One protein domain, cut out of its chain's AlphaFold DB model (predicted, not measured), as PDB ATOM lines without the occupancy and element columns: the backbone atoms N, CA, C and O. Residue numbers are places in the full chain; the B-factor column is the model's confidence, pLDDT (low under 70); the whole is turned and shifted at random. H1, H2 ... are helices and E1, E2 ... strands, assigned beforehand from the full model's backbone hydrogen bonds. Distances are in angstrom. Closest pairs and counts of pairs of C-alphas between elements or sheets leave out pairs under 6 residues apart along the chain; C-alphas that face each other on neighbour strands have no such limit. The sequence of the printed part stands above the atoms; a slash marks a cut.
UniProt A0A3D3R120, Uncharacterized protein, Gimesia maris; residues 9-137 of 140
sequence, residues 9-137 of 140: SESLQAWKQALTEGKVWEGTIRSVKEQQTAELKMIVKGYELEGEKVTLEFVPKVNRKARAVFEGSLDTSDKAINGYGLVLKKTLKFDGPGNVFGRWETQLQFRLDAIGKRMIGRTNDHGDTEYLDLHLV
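This is residues 9 to 137 of the 140 residues of an uncharacterized protein of Gimesia maris (UniProt A0A3D3R120). The domain is a closed barrel of eight antiparallel strands, E1 to E8, with one short helix, H1, outside it at one end. At the opposite end the long unnamed stretch of residues 93 to 106 loops out past the strands. The printed part has 129 residues, with one named helix and eight named strands in the order H1 E1 E2 E3 E4 E5 E6 E7 E8; the class is mostly strand. It is compact, with a radius of gyration of the C-alphas of 13.8 A, and elongated in outline, spanning 42 by 27 by 25 A.

Round the closed barrel run E1, residues 24 to 31, E2, 36 to 48, E3, 53 to 60, E4, 68 to 75, E5, 85 to 92, E6, 107 to 112, E7, 118 to 123, and E8, 130 to 136, and back to E1. E1 to E8 form a meander, each strand the antiparallel neighbour of the one before, and each two in succession are a hairpin. Between E1 and E2, N 25 and O 42 are 2.8 A apart, within hydrogen-bond range. E2 bends by 60 degrees at residue 39; E1 is beside its residues 36 to 43 and E3 beside 40 to 48, with N 43 and O 57 at 2.8 A. Within hydrogen-bond range are also N 56 and O 70 of E3 and E4 at 2.8 A, N 89 and O 71 of E5 and E4 at 2.8 A, and N 88 and O 108 of E5 and E6 at 2.9 A. N 111 and O 120 of E6 and E7 are 2.8 A apart, and N 121 and O 132 of E7 and E8 2.8 A. E8 and E1 close the ring at 161 degrees between directions, with N 30 and O 131 at 2.8 A. Across the ring, E1 and E5 are apart, for instance. H1, residues 9 to 18, is on the barrel and outside it, at a height over the sheet of 9.2 A; it lies over E5, slantwise to the strands at 39 degrees on the local plane. The closest C-alphas of H1 and E6 are those of Trp 15 and Leu 112, 7.3 A apart. In H1 every O i to N i+4 pair is within hydrogen-bond range.

E2, residues 36 to 48, is the longest strand, 33.9 A from first to last C-alpha; E3 measures 23.0 A and E1 22.0 A. E4 and E5 measure 21.6 A each, and H1 14.1 A. C-alpha 9, where H1 begins, is at (204.258, 257.207, 174.562); C-alpha 24 of E1 is at (218.796, 264.436, 157.655); C-alpha 136, where E8 ends, is at (213.265, 261.976, 156.194).

The C-alphas farthest apart are those of Ser 9 and Pro 97, at 42.7 A. The printed part has no cut, and the link from E5 to E6, 14 residues, is long. The mean pLDDT of the printed part is 81.8; residues 49 to 52, 78 to 84, 92 to 105 and 125 to 128 are under 70.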
ATOM      1  N   SER A   9     202.995 257.959 174.590       74.31
ATOM      2  CA  SER A   9     204.258 257.207 174.562       74.31
ATOM      3  C   SER A   9     204.749 256.854 173.151       74.31
ATOM      4  O   SER A   9     205.927 257.046 172.854       74.31
ATOM      5  N   GLU A  10     203.868 256.380 172.265       79.38
ATOM      6  CA  GLU A  10     204.216 256.038 170.873       79.38
ATOM      7  C   GLU A  10     204.588 257.290 170.078       79.38
ATOM      8  O   GLU A  10     205.579 257.320 169.349       79.38
ATOM      9  N   SER A  11     203.817 258.358 170.280       78.06
ATOM     10  CA  SER A  11     204.091 259.674 169.708       78.06
ATOM     11  C   SER A  11     205.451 260.224 170.147       78.06
ATOM     12  O   SER A  11     206.205 260.752 169.329       78.06
ATOM     13  N   LEU A  12     205.811 260.050 171.423       79.50
ATOM     14  CA  LEU A  12     207.096 260.504 171.954       79.50
ATOM     15  C   LEU A  12     208.239 259.695 171.343       79.50
ATOM     16  O   LEU A  12     209.272 260.252 170.982       79.50
ATOM     17  N   GLN A  13     208.050 258.384 171.197       84.50
ATOM     18  CA  GLN A  13     209.027 257.515 170.554       84.50
ATOM     19  C   GLN A  13     209.237 257.892 169.083       84.50
ATOM     20  O   GLN A  13     210.385 257.962 168.641       84.50
ATOM     21  N   ALA A  14     208.166 258.199 168.347       86.19
ATOM     22  CA  ALA A  14     208.255 258.664 166.966       86.19
ATOM     23  C   ALA A  14     209.067 259.965 166.863       86.19
ATOM     24  O   ALA A  14     209.969 260.059 166.030       86.19
ATOM     25  N   TRP A  15     208.828 260.934 167.752       87.75
ATOM     26  CA  TRP A  15     209.620 262.164 167.802       87.75
ATOM     27  C   TRP A  15     211.084 261.921 168.181       87.75
ATOM     28  O   TRP A  15     211.968 262.448 167.510       87.75
ATOM     29  N   LYS A  16     211.366 261.080 169.183       86.38
ATOM     30  CA  LYS A  16     212.744 260.703 169.559       86.38
ATOM     31  C   LYS A  16     213.499 260.063 168.395       86.38
ATOM     32  O   LYS A  16     214.660 260.381 168.144       86.38
ATOM     33  N   GLN A  17     212.833 259.184 167.651       89.12
ATOM     34  CA  GLN A  17     213.407 258.592 166.448       89.12
ATOM     35  C   GLN A  17     213.587 259.634 165.346       89.12
ATOM     36  O   GLN A  17     214.608 259.628 164.673       89.12
ATOM     37  N   ALA A  18     212.620 260.521 165.122       90.44
ATOM     38  CA  ALA A  18     212.690 261.551 164.087       90.44
ATOM     39  C   ALA A  18     213.802 262.587 164.351       90.44
ATOM     40  O   ALA A  18     214.429 263.075 163.409       90.44
ATOM     41  N   LEU A  19     214.071 262.862 165.628       90.62
ATOM     42  CA  LEU A  19     215.047 263.830 166.132       90.62
ATOM     43  C   LEU A  19     216.322 263.162 166.665       90.62
ATOM     44  O   LEU A  19     217.010 263.713 167.517       90.62
ATOM     45  N   THR A  20     216.661 261.975 166.166       90.81
ATOM     46  CA  THR A  20     217.972 261.376 166.437       90.81
ATOM     47  C   THR A  20     219.068 262.215 165.778       90.81
ATOM     48  O   THR A  20     218.948 262.586 164.609       90.81
ATOM     49  N   GLU A  21     220.131 262.510 166.523       91.31
ATOM     50  CA  GLU A  21     221.280 263.268 166.026       91.31
ATOM     51  C   GLU A  21     221.847 262.666 164.732       91.31
ATOM     52  O   GLU A  21     221.878 261.451 164.538       91.31
ATOM     53  N   GLY A  22     222.246 263.535 163.805       91.50
ATOM     54  CA  GLY A  22     222.757 263.145 162.495       91.50
ATOM     55  C   GLY A  22     221.672 262.840 161.463       91.50
ATOM     56  O   GLY A  22     221.983 262.811 160.270       91.50
ATOM     57  N   LYS A  23     220.397 262.688 161.860       93.31
ATOM     58  CA  LYS A  23     219.312 262.539 160.885       93.31
ATOM     59  C   LYS A  23     219.201 263.759 159.986       93.31
ATOM     60  O   LYS A  23     219.313 264.912 160.410       93.31
ATOM     61  N   VAL A  24     218.937 263.460 158.722       95.31
ATOM     62  CA  VAL A  24     218.796 264.436 157.655       95.31
ATOM     63  C   VAL A  24     217.376 264.394 157.128       95.31
ATOM     64  O   VAL A  24     216.856 263.337 156.781       95.31
ATOM     65  N   TRP A  25     216.790 265.572 157.018       96.50
ATOM     66  CA  TRP A  25     215.502 265.801 156.398       96.50
ATOM     67  C   TRP A  25     215.687 266.744 155.216       96.50
ATOM     68  O   TRP A  25     216.500 267.666 155.272       96.50
ATOM     69  N   GLU A  26     214.942 266.532 154.143       96.50
ATOM     70  CA  GLU A  26     214.983 267.380 152.955       96.50
ATOM     71  C   GLU A  26     213.584 267.779 152.529       96.50
ATOM     72  O   GLU A  26     212.626 267.032 152.704       96.50
ATOM     73  N   GLY A  27     213.471 268.962 151.940       95.50
ATOM     74  CA  GLY A  27     212.214 269.411 151.381       95.50
ATOM     75  C   GLY A  27     212.245 270.889 151.066       95.50
ATOM     76  O   GLY A  27     213.267 271.406 150.607       95.50
ATOM     77  N   THR A  28     211.125 271.565 151.290       94.00
ATOM     78  CA  THR A  28     210.949 272.952 150.857       94.00
ATOM     79  C   THR A  28     210.511 273.868 151.986       94.00
ATOM     80  O   THR A  28     209.855 273.439 152.934       94.00
ATOM     81  N   ILE A  29     210.873 275.142 151.855       90.19
ATOM     82  CA  ILE A  29     210.245 276.261 152.552       90.19
ATOM     83  C   ILE A  29     209.542 277.139 151.525       90.19
ATOM     84  O   ILE A  29     210.110 277.461 150.481       90.19
ATOM     85  N   ARG A  30     208.302 277.521 151.816       90.56
ATOM     86  CA  ARG A  30     207.481 278.396 150.982       90.56
ATOM     87  C   ARG A  30     207.095 279.641 151.761       90.56
ATOM     88  O   ARG A  30     206.321 279.537 152.712       90.56
ATOM     89  N   SER A  31     207.562 280.802 151.315       85.81
ATOM     90  CA  SER A  31     207.103 282.100 151.810       85.81
ATOM     91  C   SER A  31     205.826 282.502 151.080       85.81
ATOM     92  O   SER A  31     205.809 282.601 149.851       85.81
ATOM     93  N   VAL A  32     204.739 282.728 151.824       84.75
ATOM     94  CA  VAL A  32     203.476 283.196 151.225       84.75
ATOM     95  C   VAL A  32     203.609 284.625 150.720       84.75
ATOM     96  O   VAL A  32     203.130 284.942 149.635       84.75
ATOM     97  N   LYS A  33     204.272 285.477 151.500       82.81
ATOM     98  CA  LYS A  33     204.420 286.900 151.202       82.81
ATOM     99  C   LYS A  33     205.288 287.146 149.976       82.81
ATOM    100  O   LYS A  33     204.885 287.886 149.088       82.81
ATOM    101  N   GLU A  34     206.442 286.488 149.921       82.75
ATOM    102  CA  GLU A  34     207.399 286.650 148.821       82.75
ATOM    103  C   GLU A  34     207.046 285.774 147.606       82.75
ATOM    104  O   GLU A  34     207.726 285.822 146.587       82.75
ATOM    105  N   GLN A  35     205.997 284.941 147.712       85.25
ATOM    106  CA  GLN A  35     205.572 283.973 146.688       85.25
ATOM    107  C   GLN A  35     206.718 283.086 146.178       85.25
ATOM    108  O   GLN A  35     206.755 282.671 145.019       85.25
ATOM    109  N   GLN A  36     207.657 282.770 147.067       84.81
ATOM    110  CA  GLN A  36     208.868 282.034 146.743       84.81
ATOM    111  C   GLN A  36     208.873 280.680 147.442       84.81
ATOM    112  O   GLN A  36     208.461 280.551 148.596       84.81
ATOM    113  N   THR A  37     209.385 279.670 146.742       89.44
ATOM    114  CA  THR A  37     209.712 278.364 147.318       89.44
ATOM    115  C   THR A  37     211.201 278.100 147.150       89.44
ATOM    116  O   THR A  37     211.760 278.362 146.086       89.44
ATOM    117  N   ALA A  38     211.841 277.586 148.193       88.75
ATOM    118  CA  ALA A  38     213.243 277.200 148.178       88.75
ATOM    119  C   ALA A  38     213.415 275.786 148.727       88.75
ATOM    120  O   ALA A  38     212.749 275.392 149.685       88.75
ATOM    121  N   GLU A  39     214.337 275.029 148.139       92.56
ATOM    122  CA  GLU A  39     214.726 273.725 148.664       92.56
ATOM    123  C   GLU A  39     215.761 273.868 149.780       92.56
ATOM    124  O   GLU A  39     216.710 274.662 149.695       92.56
ATOM    125  N   LEU A  40     215.622 273.042 150.811       91.94
ATOM    126  CA  LEU A  40     216.513 273.039 151.958       91.94
ATOM    127  C   LEU A  40     216.725 271.636 152.515       91.94
ATOM    128  O   LEU A  40     215.954 270.703 152.280       91.94
ATOM    129  N   LYS A  41     217.792 271.527 153.293       93.75
ATOM    130  CA  LYS A  41     218.132 270.382 154.121       93.75
ATOM    131  C   LYS A  41     218.067 270.803 155.584       93.75
ATOM    132  O   LYS A  41     218.629 271.830 155.946       93.75
ATOM    133  N   MET A  42     217.421 270.007 156.420       93.75
ATOM    134  CA  MET A  42     217.413 270.149 157.870       93.75
ATOM    135  C   MET A  42     218.217 269.000 158.480       93.75
ATOM    136  O   MET A  42     218.039 267.837 158.124       93.75
ATOM    137  N   ILE A  43     219.137 269.329 159.377       94.06
ATOM    138  CA  ILE A  43     220.045 268.386 160.025       94.06
ATOM    139  C   ILE A  43     219.800 268.468 161.522       94.06
ATOM    140  O   ILE A  43     219.882 269.549 162.106       94.06
ATOM    141  N   VAL A  44     219.545 267.322 162.144       93.69
ATOM    142  CA  VAL A  44     219.473 267.227 163.600       93.69
ATOM    143  C   VAL A  44     220.894 267.268 164.158       93.69
ATOM    144  O   VAL A  44     221.685 266.358 163.906       93.69
ATOM    145  N   LYS A  45     221.240 268.342 164.871       91.62
ATOM    146  CA  LYS A  45     222.577 268.561 165.449       91.62
ATOM    147  C   LYS A  45     222.717 268.062 166.874       91.62
ATOM    148  O   LYS A  45     223.835 267.829 167.301       91.62
ATOM    149  N   GLY A  46     221.611 267.936 167.592       83.81
ATOM    150  CA  GLY A  46     221.622 267.442 168.956       83.81
ATOM    151  C   GLY A  46     220.210 267.286 169.487       83.81
ATOM    152  O   GLY A  46     219.309 268.049 169.123       83.81
ATOM    153  N   TYR A  47     220.039 266.281 170.336       78.19
ATOM    154  CA  TYR A  47     218.840 266.077 171.132       78.19
ATOM    155  C   TYR A  47     219.259 265.702 172.553       78.19
ATOM    156  O   TYR A  47     219.679 264.573 172.806       78.19
ATOM    157  N   GLU A  48     219.182 266.661 173.472       76.06
ATOM    158  CA  GLU A  48     219.485 266.429 174.883       76.06
ATOM    159  C   GLU A  48     218.250 265.873 175.593       76.06
ATOM    160  O   GLU A  48     217.237 266.553 175.760       76.06
ATOM    161  N   LEU A  49     218.361 264.617 176.028       55.56
ATOM    162  CA  LEU A  49     217.284 263.865 176.676       55.56
ATOM    163  C   LEU A  49     216.864 264.441 178.037       55.56
ATOM    164  O   LEU A  49     215.704 264.287 178.405       55.56
ATOM    165  N   GLU A  50     217.776 265.090 178.768       54.00
ATOM    166  CA  GLU A  50     217.511 265.644 180.108       54.00
ATOM    167  C   GLU A  50     217.038 267.107 180.085       54.00
ATOM    168  O   GLU A  50     216.398 267.558 181.030       54.00
ATOM    169  N   GLY A  51     217.312 267.836 178.999       53.84
ATOM    170  CA  GLY A  51     216.916 269.239 178.823       53.84
ATOM    171  C   GLY A  51     215.777 269.456 177.825       53.84
ATOM    172  O   GLY A  51     215.426 270.600 177.553       53.84
ATOM    173  N   GLU A  52     215.257 268.377 177.225       67.75
ATOM    174  CA  GLU A  52     214.295 268.392 176.110       67.75
ATOM    175  C   GLU A  52     214.722 269.298 174.941       67.75
ATOM    176  O   GLU A  52     213.892 269.751 174.148       67.75
ATOM    177  N   LYS A  53     216.026 269.567 174.826       83.81
ATOM    178  CA  LYS A  53     216.574 270.541 173.890       83.81
ATOM    179  C   LYS A  53     216.901 269.864 172.567       83.81
ATOM    180  O   LYS A  53     217.676 268.914 172.505       83.81
ATOM    181  N   VAL A  54     216.328 270.390 171.497       88.94
ATOM    182  CA  VAL A  54     216.555 269.985 170.112       88.94
ATOM    183  C   VAL A  54     217.303 271.115 169.417       88.94
ATOM    184  O   VAL A  54     216.816 272.246 169.405       88.94
ATOM    185  N   THR A  55     218.437 270.812 168.787       91.62
ATOM    186  CA  THR A  55     219.170 271.761 167.935       91.62
ATOM    187  C   THR A  55     219.097 271.303 166.486       91.62
ATOM    188  O   THR A  55     219.548 270.206 166.146       91.62
ATOM    189  N   LEU A  56     218.551 272.150 165.612       92.31
ATOM    190  CA  LEU A  56     218.407 271.884 164.181       92.31
ATOM    191  C   LEU A  56     219.181 272.912 163.357       92.31
ATOM    192  O   LEU A  56     219.053 274.118 163.563       92.31
ATOM    193  N   GLU A  57     219.949 272.438 162.380       91.75
ATOM    194  CA  GLU A  57     220.585 273.279 161.362       91.75
ATOM    195  C   GLU A  57     219.806 273.156 160.055       91.75
ATOM    196  O   GLU A  57     219.644 272.060 159.520       91.75
ATOM    197  N   PHE A  58     219.363 274.282 159.514       90.38
ATOM    198  CA  PHE A  58     218.737 274.366 158.208       90.38
ATOM    199  C   PHE A  58     219.728 274.940 157.198       90.38
ATOM    200  O   PHE A  58     220.357 275.967 157.444       90.38
ATOM    201  N   VAL A  59     219.861 274.284 156.050       90.38
ATOM    202  CA  VAL A  59     220.836 274.596 155.005       90.38
ATOM    203  C   VAL A  59     220.111 274.697 153.662       90.38
ATOM    204  O   VAL A  59     219.619 273.684 153.159       90.38
ATOM    205  N   PRO A  60     220.051 275.883 153.039       88.56
ATOM    206  CA  PRO A  60     219.466 276.043 151.712       88.56
ATOM    207  C   PRO A  60     220.298 275.297 150.670       88.56
ATOM    208  O   PRO A  60     221.531 275.362 150.691       88.56
ATOM    209  N   LYS A  61     219.651 274.618 149.714       88.12
ATOM    210  CA  LYS A  61     220.388 273.889 148.664       88.12
ATOM    211  C   LYS A  61     221.141 274.834 147.725       88.12
ATOM    212  O   LYS A  61     222.270 274.538 147.340       88.12
ATOM    213  N   VAL A  62     220.543 275.987 147.418       84.81
ATOM    214  CA  VAL A  62     221.098 277.005 146.508       84.81
ATOM    215  C   VAL A  62     222.255 277.802 147.113       84.81
ATOM    216  O   VAL A  62     223.139 278.249 146.389       84.81
ATOM    217  N   ASN A  63     222.284 277.965 148.439       81.88
ATOM    218  CA  ASN A  63     223.371 278.644 149.133       81.88
ATOM    219  C   ASN A  63     223.658 277.978 150.480       81.88
ATOM    220  O   ASN A  63     223.098 278.340 151.512       81.88
ATOM    221  N   ARG A  64     224.618 277.049 150.480       81.12
ATOM    222  CA  ARG A  64     225.017 276.310 151.687       81.12
ATOM    223  C   ARG A  64     225.643 277.190 152.769       81.12
ATOM    224  O   ARG A  64     225.673 276.785 153.926       81.12
ATOM    225  N   LYS A  65     226.162 278.371 152.409       79.44
ATOM    226  CA  LYS A  65     226.697 279.317 153.395       79.44
ATOM    227  C   LYS A  65     225.568 279.928 154.223       79.44
ATOM    228  O   LYS A  65     225.792 280.198 155.396       79.44
ATOM    229  N   ALA A  66     224.362 280.039 153.658       79.62
ATOM    230  CA  ALA A  66     223.186 280.632 154.291       79.62
ATOM    231  C   ALA A  66     222.456 279.713 155.279       79.62
ATOM    232  O   ALA A  66     221.229 279.627 155.293       79.62
ATOM    233  N   ARG A  67     223.221 279.002 156.107       84.81
ATOM    234  CA  ARG A  67     222.673 278.115 157.131       84.81
ATOM    235  C   ARG A  67     222.092 278.894 158.311       84.81
ATOM    236  O   ARG A  67     222.656 279.902 158.729       84.81
ATOM    237  N   ALA A  68     221.014 278.383 158.886       86.62
ATOM    238  CA  ALA A  68     220.405 278.903 160.105       86.62
ATOM    239  C   ALA A  68     220.333 277.799 161.160       86.62
ATOM    240  O   ALA A  68     220.043 276.649 160.833       86.62
ATOM    241  N   VAL A  69     220.588 278.145 162.422       87.94
ATOM    242  CA  VAL A  69     220.460 277.206 163.544       87.94
ATOM    243  C   VAL A  69     219.295 277.633 164.417       87.94
ATOM    244  O   VAL A  69     219.133 278.816 164.731       87.94
ATOM    245  N   PHE A  70     218.487 276.647 164.776       89.00
ATOM    246  CA  PHE A  70     217.330 276.786 165.632       89.00
ATOM    247  C   PHE A  70     217.459 275.843 166.821       89.00
ATOM    248  O   PHE A  70     217.924 274.712 166.675       89.00
ATOM    249  N   GLU A  71     217.006 276.299 167.979       90.62
ATOM    250  CA  GLU A  71     216.953 275.502 169.199       90.62
ATOM    251  C   GLU A  71     215.562 275.564 169.812       90.62
ATOM    252  O   GLU A  71     214.880 276.587 169.731       90.62
ATOM    253  N   GLY A  72     215.128 274.482 170.440       88.50
ATOM    254  CA  GLY A  72     213.854 274.470 171.143       88.50
ATOM    255  C   GLY A  72     213.512 273.110 171.718       88.50
ATOM    256  O   GLY A  72     214.419 272.339 172.006       88.50
ATOM    257  N   SER A  73     212.229 272.827 171.904       88.12
ATOM    258  CA  SER A  73     211.772 271.635 172.620       88.12
ATOM    259  C   SER A  73     210.450 271.094 172.084       88.12
ATOM    260  O   SER A  73     209.743 271.746 171.306       88.12
ATOM    261  N   LEU A  74     210.136 269.856 172.470       85.81
ATOM    262  CA  LEU A  74     208.835 269.249 172.210       85.81
ATOM    263  C   LEU A  74     207.823 269.783 173.227       85.81
ATOM    264  O   LEU A  74     207.970 269.578 174.426       85.81
ATOM    265  N   ASP A  75     206.770 270.434 172.749       82.38
ATOM    266  CA  ASP A  75     205.610 270.778 173.559       82.38
ATOM    267  C   ASP A  75     204.813 269.507 173.856       82.38
ATOM    268  O   ASP A  75     204.100 268.979 172.993       82.38
ATOM    269  N   THR A  76     204.957 269.018 175.092       73.94
ATOM    270  CA  THR A  76     204.322 267.788 175.565       73.94
ATOM    271  C   THR A  76     202.845 267.931 175.940       73.94
ATOM    272  O   THR A  76     202.154 266.935 176.171       73.94
ATOM    273  N   SER A  77     202.341 269.165 175.981       70.38
ATOM    274  CA  SER A  77     200.969 269.483 176.384       70.38
ATOM    275  C   SER A  77     199.973 269.501 175.211       70.38
ATOM    276  O   SER A  77     198.753 269.483 175.410       70.38
ATOM    277  N   ASP A  78     200.488 269.494 173.983       69.06
ATOM    278  CA  ASP A  78     199.754 269.748 172.748       69.06
ATOM    279  C   ASP A  78     199.095 268.495 172.146       69.06
ATOM    280  O   ASP A  78     199.711 267.700 171.450       69.06
ATOM    281  N   LYS A  79     197.783 268.337 172.330       66.19
ATOM    282  CA  LYS A  79     197.035 267.107 171.989       66.19
ATOM    283  C   LYS A  79     196.676 266.927 170.496       66.19
ATOM    284  O   LYS A  79     195.659 266.294 170.193       66.19
ATOM    285  N   ALA A  80     197.445 267.502 169.572       66.69
ATOM    286  CA  ALA A  80     197.222 267.394 168.125       66.69
ATOM    287  C   ALA A  80     197.776 266.076 167.521       66.69
ATOM    288  O   ALA A  80     198.010 265.102 168.235       66.69
ATOM    289  N   ILE A  81     197.932 265.998 166.189       60.03
ATOM    290  CA  ILE A  81     198.495 264.822 165.487       60.03
ATOM    291  C   ILE A  81     199.898 264.513 166.043       60.03
ATOM    292  O   ILE A  81     200.712 265.425 166.184       60.03
ATOM    293  N   ASN A  82     200.147 263.241 166.379       61.09
ATOM    294  CA  ASN A  82     201.310 262.754 167.137       61.09
ATOM    295  C   ASN A  82     201.535 263.440 168.493       61.09
ATOM    296  O   ASN A  82     202.670 263.534 168.949       61.09
ATOM    297  N   GLY A  83     200.470 263.950 169.119       59.69
ATOM    298  CA  GLY A  83     200.413 264.325 170.533       59.69
ATOM    299  C   GLY A  83     201.380 265.406 171.016       59.69
ATOM    300  O   GLY A  83     201.348 265.684 172.209       59.69
ATOM    301  N   TYR A  84     202.211 265.970 170.131       67.62
ATOM    302  CA  TYR A  84     203.319 266.871 170.440       67.62
ATOM    303  C   TYR A  84     203.599 267.834 169.284       67.62
ATOM    304  O   TYR A  84     203.398 267.509 168.107       67.62
ATOM    305  N   GLY A  85     204.065 269.037 169.611       81.94
ATOM    306  CA  GLY A  85     204.555 270.018 168.640       81.94
ATOM    307  C   GLY A  85     206.020 270.332 168.899       81.94
ATOM    308  O   GLY A  85     206.386 270.609 170.030       81.94
ATOM    309  N   LEU A  86     206.870 270.312 167.876       86.44
ATOM    310  CA  LEU A  86     208.239 270.803 168.040       86.44
ATOM    311  C   LEU A  86     208.240 272.318 167.864       86.44
ATOM    312  O   LEU A  86     207.893 272.807 166.788       86.44
ATOM    313  N   VAL A  87     208.643 273.046 168.901       88.56
ATOM    314  CA  VAL A  87     208.734 274.504 168.886       88.56
ATOM    315  C   VAL A  87     210.196 274.907 168.911       88.56
ATOM    316  O   VAL A  87     210.912 274.540 169.833       88.56
ATOM    317  N   LEU A  88     210.633 275.685 167.924       87.81
ATOM    318  CA  LEU A  88     212.019 276.123 167.796       87.81
ATOM    319  C   LEU A  88     212.119 277.636 167.681       87.81
ATOM    320  O   LEU A  88     211.278 278.271 167.049       87.81
ATOM    321  N   LYS A  89     213.194 278.200 168.217       87.00
ATOM    322  CA  LYS A  89     213.569 279.608 168.092       87.00
ATOM    323  C   LYS A  89     214.923 279.714 167.407       87.00
ATOM    324  O   LYS A  89     215.817 278.906 167.652       87.00
ATOM    325  N   LYS A  90     215.066 280.700 166.527       82.31
ATOM    326  CA  LYS A  90     216.322 280.967 165.820       82.31
ATOM    327  C   LYS A  90     217.389 281.414 166.825       82.31
ATOM    328  O   LYS A  90     217.134 282.310 167.623       82.31
ATOM    329  N   THR A  91     218.570 280.797 166.799       81.06
ATOM    330  CA  THR A  91     219.670 281.119 167.733       81.06
ATOM    331  C   THR A  91     220.917 281.637 167.033       81.06
ATOM    332  O   THR A  91     221.646 282.442 167.612       81.06
ATOM    333  N   LEU A  92     221.157 281.241 165.778       69.31
ATOM    334  CA  LEU A  92     222.310 281.697 165.002       69.31
ATOM    335  C   LEU A  92     221.888 282.360 163.689       69.31
ATOM    336  O   LEU A  92     221.094 281.814 162.916       69.31
ATOM    337  N   LYS A  93     222.470 283.536 163.434       62.69
ATOM    338  CA  LYS A  93     222.234 284.357 162.245       62.69
ATOM    339  C   LYS A  93     223.186 283.983 161.111       62.69
ATOM    340  O   LYS A  93     224.385 283.825 161.328       62.69
ATOM    341  N   PHE A  94     222.658 283.960 159.893       60.66
ATOM    342  CA  PHE A  94     223.446 284.215 158.696       60.66
ATOM    343  C   PHE A  94     222.938 285.499 158.043       60.66
ATOM    344  O   PHE A  94     221.792 285.555 157.597       60.66
ATOM    345  N   ASP A  95     223.789 286.523 158.000       55.34
ATOM    346  CA  ASP A  95     223.558 287.742 157.229       55.34
ATOM    347  C   ASP A  95     224.282 287.630 155.896       55.34
ATOM    348  O   ASP A  95     225.496 287.814 155.808       55.34
ATOM    349  N   GLY A  96     223.541 287.316 154.842       56.53
ATOM    350  CA  GLY A  96     224.091 287.318 153.496       56.53
ATOM    351  C   GLY A  96     223.037 287.042 152.426       56.53
ATOM    352  O   GLY A  96     221.927 286.603 152.745       56.53
ATOM    353  N   PRO A  97     223.373 287.284 151.147       52.62
ATOM    354  CA  PRO A  97     222.493 286.980 150.022       52.62
ATOM    355  C   PRO A  97     222.057 285.508 150.056       52.62
ATOM    356  O   PRO A  97     222.895 284.617 150.196       52.62
ATOM    357  N   GLY A  98     220.755 285.235 149.932       55.28
ATOM    358  CA  GLY A  98     220.213 283.870 149.974       55.28
ATOM    359  C   GLY A  98     219.778 283.375 151.359       55.28
ATOM    360  O   GLY A  98     219.604 282.169 151.531       55.28
ATOM    361  N   ASN A  99     219.593 284.272 152.334       63.19
ATOM    362  CA  ASN A  99     218.845 283.937 153.542       63.19
ATOM    363  C   ASN A  99     217.387 283.606 153.167       63.19
ATOM    364  O   ASN A  99     216.668 284.466 152.669       63.19
ATOM    365  N   VAL A 100     216.977 282.363 153.397       66.75
ATOM    366  CA  VAL A 100     215.613 281.860 153.133       66.75
ATOM    367  C   VAL A 100     214.825 281.609 154.418       66.75
ATOM    368  O   VAL A 100     213.735 281.064 154.358       66.75
ATOM    369  N   PHE A 101     215.379 281.976 155.577       64.94
ATOM    370  CA  PHE A 101     214.709 281.845 156.869       64.94
ATOM    371  C   PHE A 101     214.450 283.236 157.410       64.94
ATOM    372  O   PHE A 101     215.430 283.970 157.573       64.94
ATOM    373  N   GLY A 102     213.182 283.546 157.698       60.62
ATOM    374  CA  GLY A 102     212.643 284.852 158.091       60.62
ATOM    375  C   GLY A 102     213.402 285.694 159.137       60.62
ATOM    376  O   GLY A 102     214.629 285.671 159.300       60.62
ATOM    377  N   ARG A 103     212.664 286.564 159.826       64.94
ATOM    378  CA  ARG A 103     213.237 287.579 160.723       64.94
ATOM    379  C   ARG A 103     213.914 286.943 161.953       64.94
ATOM    380  O   ARG A 103     213.907 285.736 162.165       64.94
ATOM    381  N   TRP A 104     214.594 287.760 162.758       58.88
ATOM    382  CA  TRP A 104     215.307 287.290 163.959       58.88
ATOM    383  C   TRP A 104     214.393 286.548 164.946       58.88
ATOM    384  O   TRP A 104     214.796 285.547 165.528       58.88
ATOM    385  N   GLU A 105     213.151 287.006 165.081       69.31
ATOM    386  CA  GLU A 105     212.175 286.473 166.036       69.31
ATOM    387  C   GLU A 105     211.439 285.228 165.528       69.31
ATOM    388  O   GLU A 105     210.506 284.766 166.182       69.31
ATOM    389  N   THR A 106     211.869 284.663 164.392       76.38
ATOM    390  CA  THR A 106     211.185 283.527 163.787       76.38
ATOM    391  C   THR A 106     211.152 282.330 164.724       76.38
ATOM    392  O   THR A 106     212.174 281.705 165.035       76.38
ATOM    393  N   GLN A 107     209.932 281.979 165.115       85.44
ATOM    394  CA  GLN A 107     209.621 280.726 165.777       85.44
ATOM    395  C   GLN A 107     209.077 279.738 164.749       85.44
ATOM    396  O   GLN A 107     208.139 280.052 164.017       85.44
ATOM    397  N   LEU A 108     209.625 278.527 164.732       88.19
ATOM    398  CA  LEU A 108     209.114 277.424 163.928       88.19
ATOM    399  C   LEU A 108     208.289 276.482 164.795       88.19
ATOM    400  O   LEU A 108     208.655 276.175 165.928       88.19
ATOM    401  N   GLN A 109     207.179 276.013 164.243       89.75
ATOM    402  CA  GLN A 109     206.347 274.969 164.827       89.75
ATOM    403  C   GLN A 109     206.252 273.823 163.832       89.75
ATOM    404  O   GLN A 109     205.819 274.054 162.705       89.75
ATOM    405  N   PHE A 110     206.617 272.608 164.241       91.00
ATOM    406  CA  PHE A 110     206.504 271.415 163.405       91.00
ATOM    407  C   PHE A 110     205.537 270.386 163.968       91.00
ATOM    408  O   PHE A 110     205.396 270.207 165.180       91.00
ATOM    409  N   ARG A 111     204.935 269.651 163.036       90.69
ATOM    410  CA  ARG A 111     204.181 268.424 163.260       90.69
ATOM    411  C   ARG A 111     204.835 267.283 162.516       90.69
ATOM    412  O   ARG A 111     205.268 267.453 161.379       90.69
ATOM    413  N   LEU A 112     204.849 266.128 163.160       90.12
ATOM    414  CA  LEU A 112     205.297 264.878 162.576       90.12
ATOM    415  C   LEU A 112     204.072 264.099 162.086       90.12
ATOM    416  O   LEU A 112     203.035 264.087 162.752       90.12
ATOM    417  N   ASP A 113     204.172 263.477 160.916       88.25
ATOM    418  CA  ASP A 113     203.128 262.593 160.406       88.25
ATOM    419  C   ASP A 113     203.062 261.266 161.178       88.25
ATOM    420  O   ASP A 113     203.994 260.885 161.886       88.25
ATOM    421  N   ALA A 114     201.961 260.527 161.032       81.25
ATOM    422  CA  ALA A 114     201.681 259.328 161.835       81.25
ATOM    423  C   ALA A 114     202.754 258.222 161.750       81.25
ATOM    424  O   ALA A 114     202.812 257.359 162.626       81.25
ATOM    425  N   ILE A 115     203.577 258.232 160.696       83.38
ATOM    426  CA  ILE A 115     204.639 257.247 160.449       83.38
ATOM    427  C   ILE A 115     206.044 257.766 160.786       83.38
ATOM    428  O   ILE A 115     207.007 257.011 160.678       83.38
ATOM    429  N   GLY A 116     206.189 259.035 161.176       87.44
ATOM    430  CA  GLY A 116     207.476 259.606 161.566       87.44
ATOM    431  C   GLY A 116     208.440 259.886 160.411       87.44
ATOM    432  O   GLY A 116     209.648 259.942 160.641       87.44
ATOM    433  N   LYS A 117     207.940 260.037 159.178       91.25
ATOM    434  CA  LYS A 117     208.759 260.219 157.960       91.25
ATOM    435  C   LYS A 117     208.537 261.550 157.251       91.25
ATOM    436  O   LYS A 117     209.316 261.886 156.358       91.25
ATOM    437  N   ARG A 118     207.525 262.323 157.648       93.81
ATOM    438  CA  ARG A 118     207.273 263.672 157.131       93.81
ATOM    439  C   ARG A 118     207.078 264.662 158.272       93.81
ATOM    440  O   ARG A 118     206.307 264.399 159.193       93.81
ATOM    441  N   MET A 119     207.744 265.808 158.186       93.38
ATOM    442  CA  MET A 119     207.524 266.950 159.066       93.38
ATOM    443  C   MET A 119     206.906 268.103 158.287       93.38
ATOM    444  O   MET A 119     207.437 268.524 157.262       93.38
ATOM    445  N   ILE A 120     205.813 268.646 158.811       92.69
ATOM    446  CA  ILE A 120     205.178 269.851 158.282       92.69
ATOM    447  C   ILE A 120     205.394 270.962 159.296       92.69
ATOM    448  O   ILE A 120     205.050 270.810 160.469       92.69
ATOM    449  N   GLY A 121     205.986 272.062 158.848       91.25
ATOM    450  CA  GLY A 121     206.341 273.201 159.677       91.25
ATOM    451  C   GLY A 121     205.645 274.484 159.260       91.25
ATOM    452  O   GLY A 121     205.219 274.638 158.114       91.25
ATOM    453  N   ARG A 122     205.574 275.435 160.184       89.44
ATOM    454  CA  ARG A 122     205.224 276.824 159.882       89.44
ATOM    455  C   ARG A 122     206.001 277.802 160.751       89.44
ATOM    456  O   ARG A 122     206.332 277.465 161.891       89.44
ATOM    457  N   THR A 123     206.227 279.012 160.250       86.31
ATOM    458  CA  THR A 123     206.634 280.138 161.098       86.31
ATOM    459  C   THR A 123     205.432 280.667 161.879       86.31
ATOM    460  O   THR A 123     204.294 280.620 161.405       86.31
ATOM    461  N   ASN A 124     205.671 281.151 163.096       75.12
ATOM    462  CA  ASN A 124     204.659 281.804 163.932       75.12
ATOM    463  C   ASN A 124     204.757 283.340 163.869       75.12
ATOM    464  O   ASN A 124     204.366 284.029 164.808       75.12
ATOM    465  N   ASP A 125     205.297 283.876 162.775       67.62
ATOM    466  CA  ASP A 125     205.547 285.309 162.639       67.62
ATOM    467  C   ASP A 125     204.273 286.025 162.186       67.62
ATOM    468  O   ASP A 125     203.612 285.618 161.225       67.62
ATOM    469  N   HIS A 126     203.921 287.108 162.885       59.38
ATOM    470  CA  HIS A 126     202.757 287.940 162.580       59.38
ATOM    471  C   HIS A 126     202.906 288.598 161.193       59.38
ATOM    472  O   HIS A 126     203.463 289.686 161.065       59.38
ATOM    473  N   GLY A 127     202.399 287.931 160.151       60.12
ATOM    474  CA  GLY A 127     202.269 288.454 158.783       60.12
ATOM    475  C   GLY A 127     203.182 287.808 157.734       60.12
ATOM    476  O   GLY A 127     202.800 287.755 156.567       60.12
ATOM    477  N   ASP A 128     204.320 287.238 158.139       69.69
ATOM    478  CA  ASP A 128     205.305 286.622 157.234       69.69
ATOM    479  C   ASP A 128     205.322 285.097 157.457       69.69
ATOM    480  O   ASP A 128     206.290 284.514 157.948       69.69
ATOM    481  N   THR A 129     204.196 284.441 157.151       82.31
ATOM    482  CA  THR A 129     204.062 282.987 157.321       82.31
ATOM    483  C   THR A 129     204.817 282.232 156.229       82.31
ATOM    484  O   THR A 129     204.506 282.339 155.038       82.31
ATOM    485  N   GLU A 130     205.762 281.405 156.655       86.69
ATOM    486  CA  GLU A 130     206.478 280.452 155.821       86.69
ATOM    487  C   GLU A 130     206.030 279.041 156.201       86.69
ATOM    488  O   GLU A 130     205.832 278.737 157.378       86.69
ATOM    489  N   TYR A 131     205.853 278.180 155.205       91.31
ATOM    490  CA  TYR A 131     205.471 276.782 155.393       91.31
ATOM    491  C   TYR A 131     206.624 275.878 155.009       91.31
ATOM    492  O   TYR A 131     207.237 276.085 153.965       91.31
ATOM    493  N   LEU A 132     206.883 274.866 155.826       92.88
ATOM    494  CA  LEU A 132     207.905 273.868 155.566       92.88
ATOM    495  C   LEU A 132     207.257 272.512 155.342       92.88
ATOM    496  O   LEU A 132     206.329 272.132 156.055       92.88
ATOM    497  N   ASP A 133     207.780 271.780 154.373       95.12
ATOM    498  CA  ASP A 133     207.392 270.405 154.095       95.12
ATOM    499  C   ASP A 133     208.660 269.591 153.888       95.12
ATOM    500  O   ASP A 133     209.406 269.845 152.940       95.12
ATOM    501  N   LEU A 134     208.946 268.695 154.830       95.69
ATOM    502  CA  LEU A 134     210.211 267.981 154.945       95.69
ATOM    503  C   LEU A 134     209.967 266.480 155.025       95.69
ATOM    504  O   LEU A 134     209.071 266.016 155.726       95.69
ATOM    505  N   HIS A 135     210.837 265.715 154.386       96.62
ATOM    506  CA  HIS A 135     210.824 264.262 154.383       96.62
ATOM    507  C   HIS A 135     212.147 263.726 154.914       96.62
ATOM    508  O   HIS A 135     213.213 264.281 154.636       96.62
ATOM    509  N   LEU A 136     212.077 262.645 155.686       94.38
ATOM    510  CA  LEU A 136     213.265 261.976 156.194       94.38
ATOM    511  C   LEU A 136     214.050 261.377 155.022       94.38
ATOM    512  O   LEU A 136     213.495 260.634 154.212       94.38
ATOM    513  N   VAL A 137     215.345 261.670 154.953       92.69
ATOM    514  CA  VAL A 137     216.240 261.035 153.986       92.69
ATOM    515  C   VAL A 137     216.680 259.692 154.554       92.69
ATOM    516  O   VAL A 137     217.402 259.632 155.551       92.69
TER     517      VAL A 137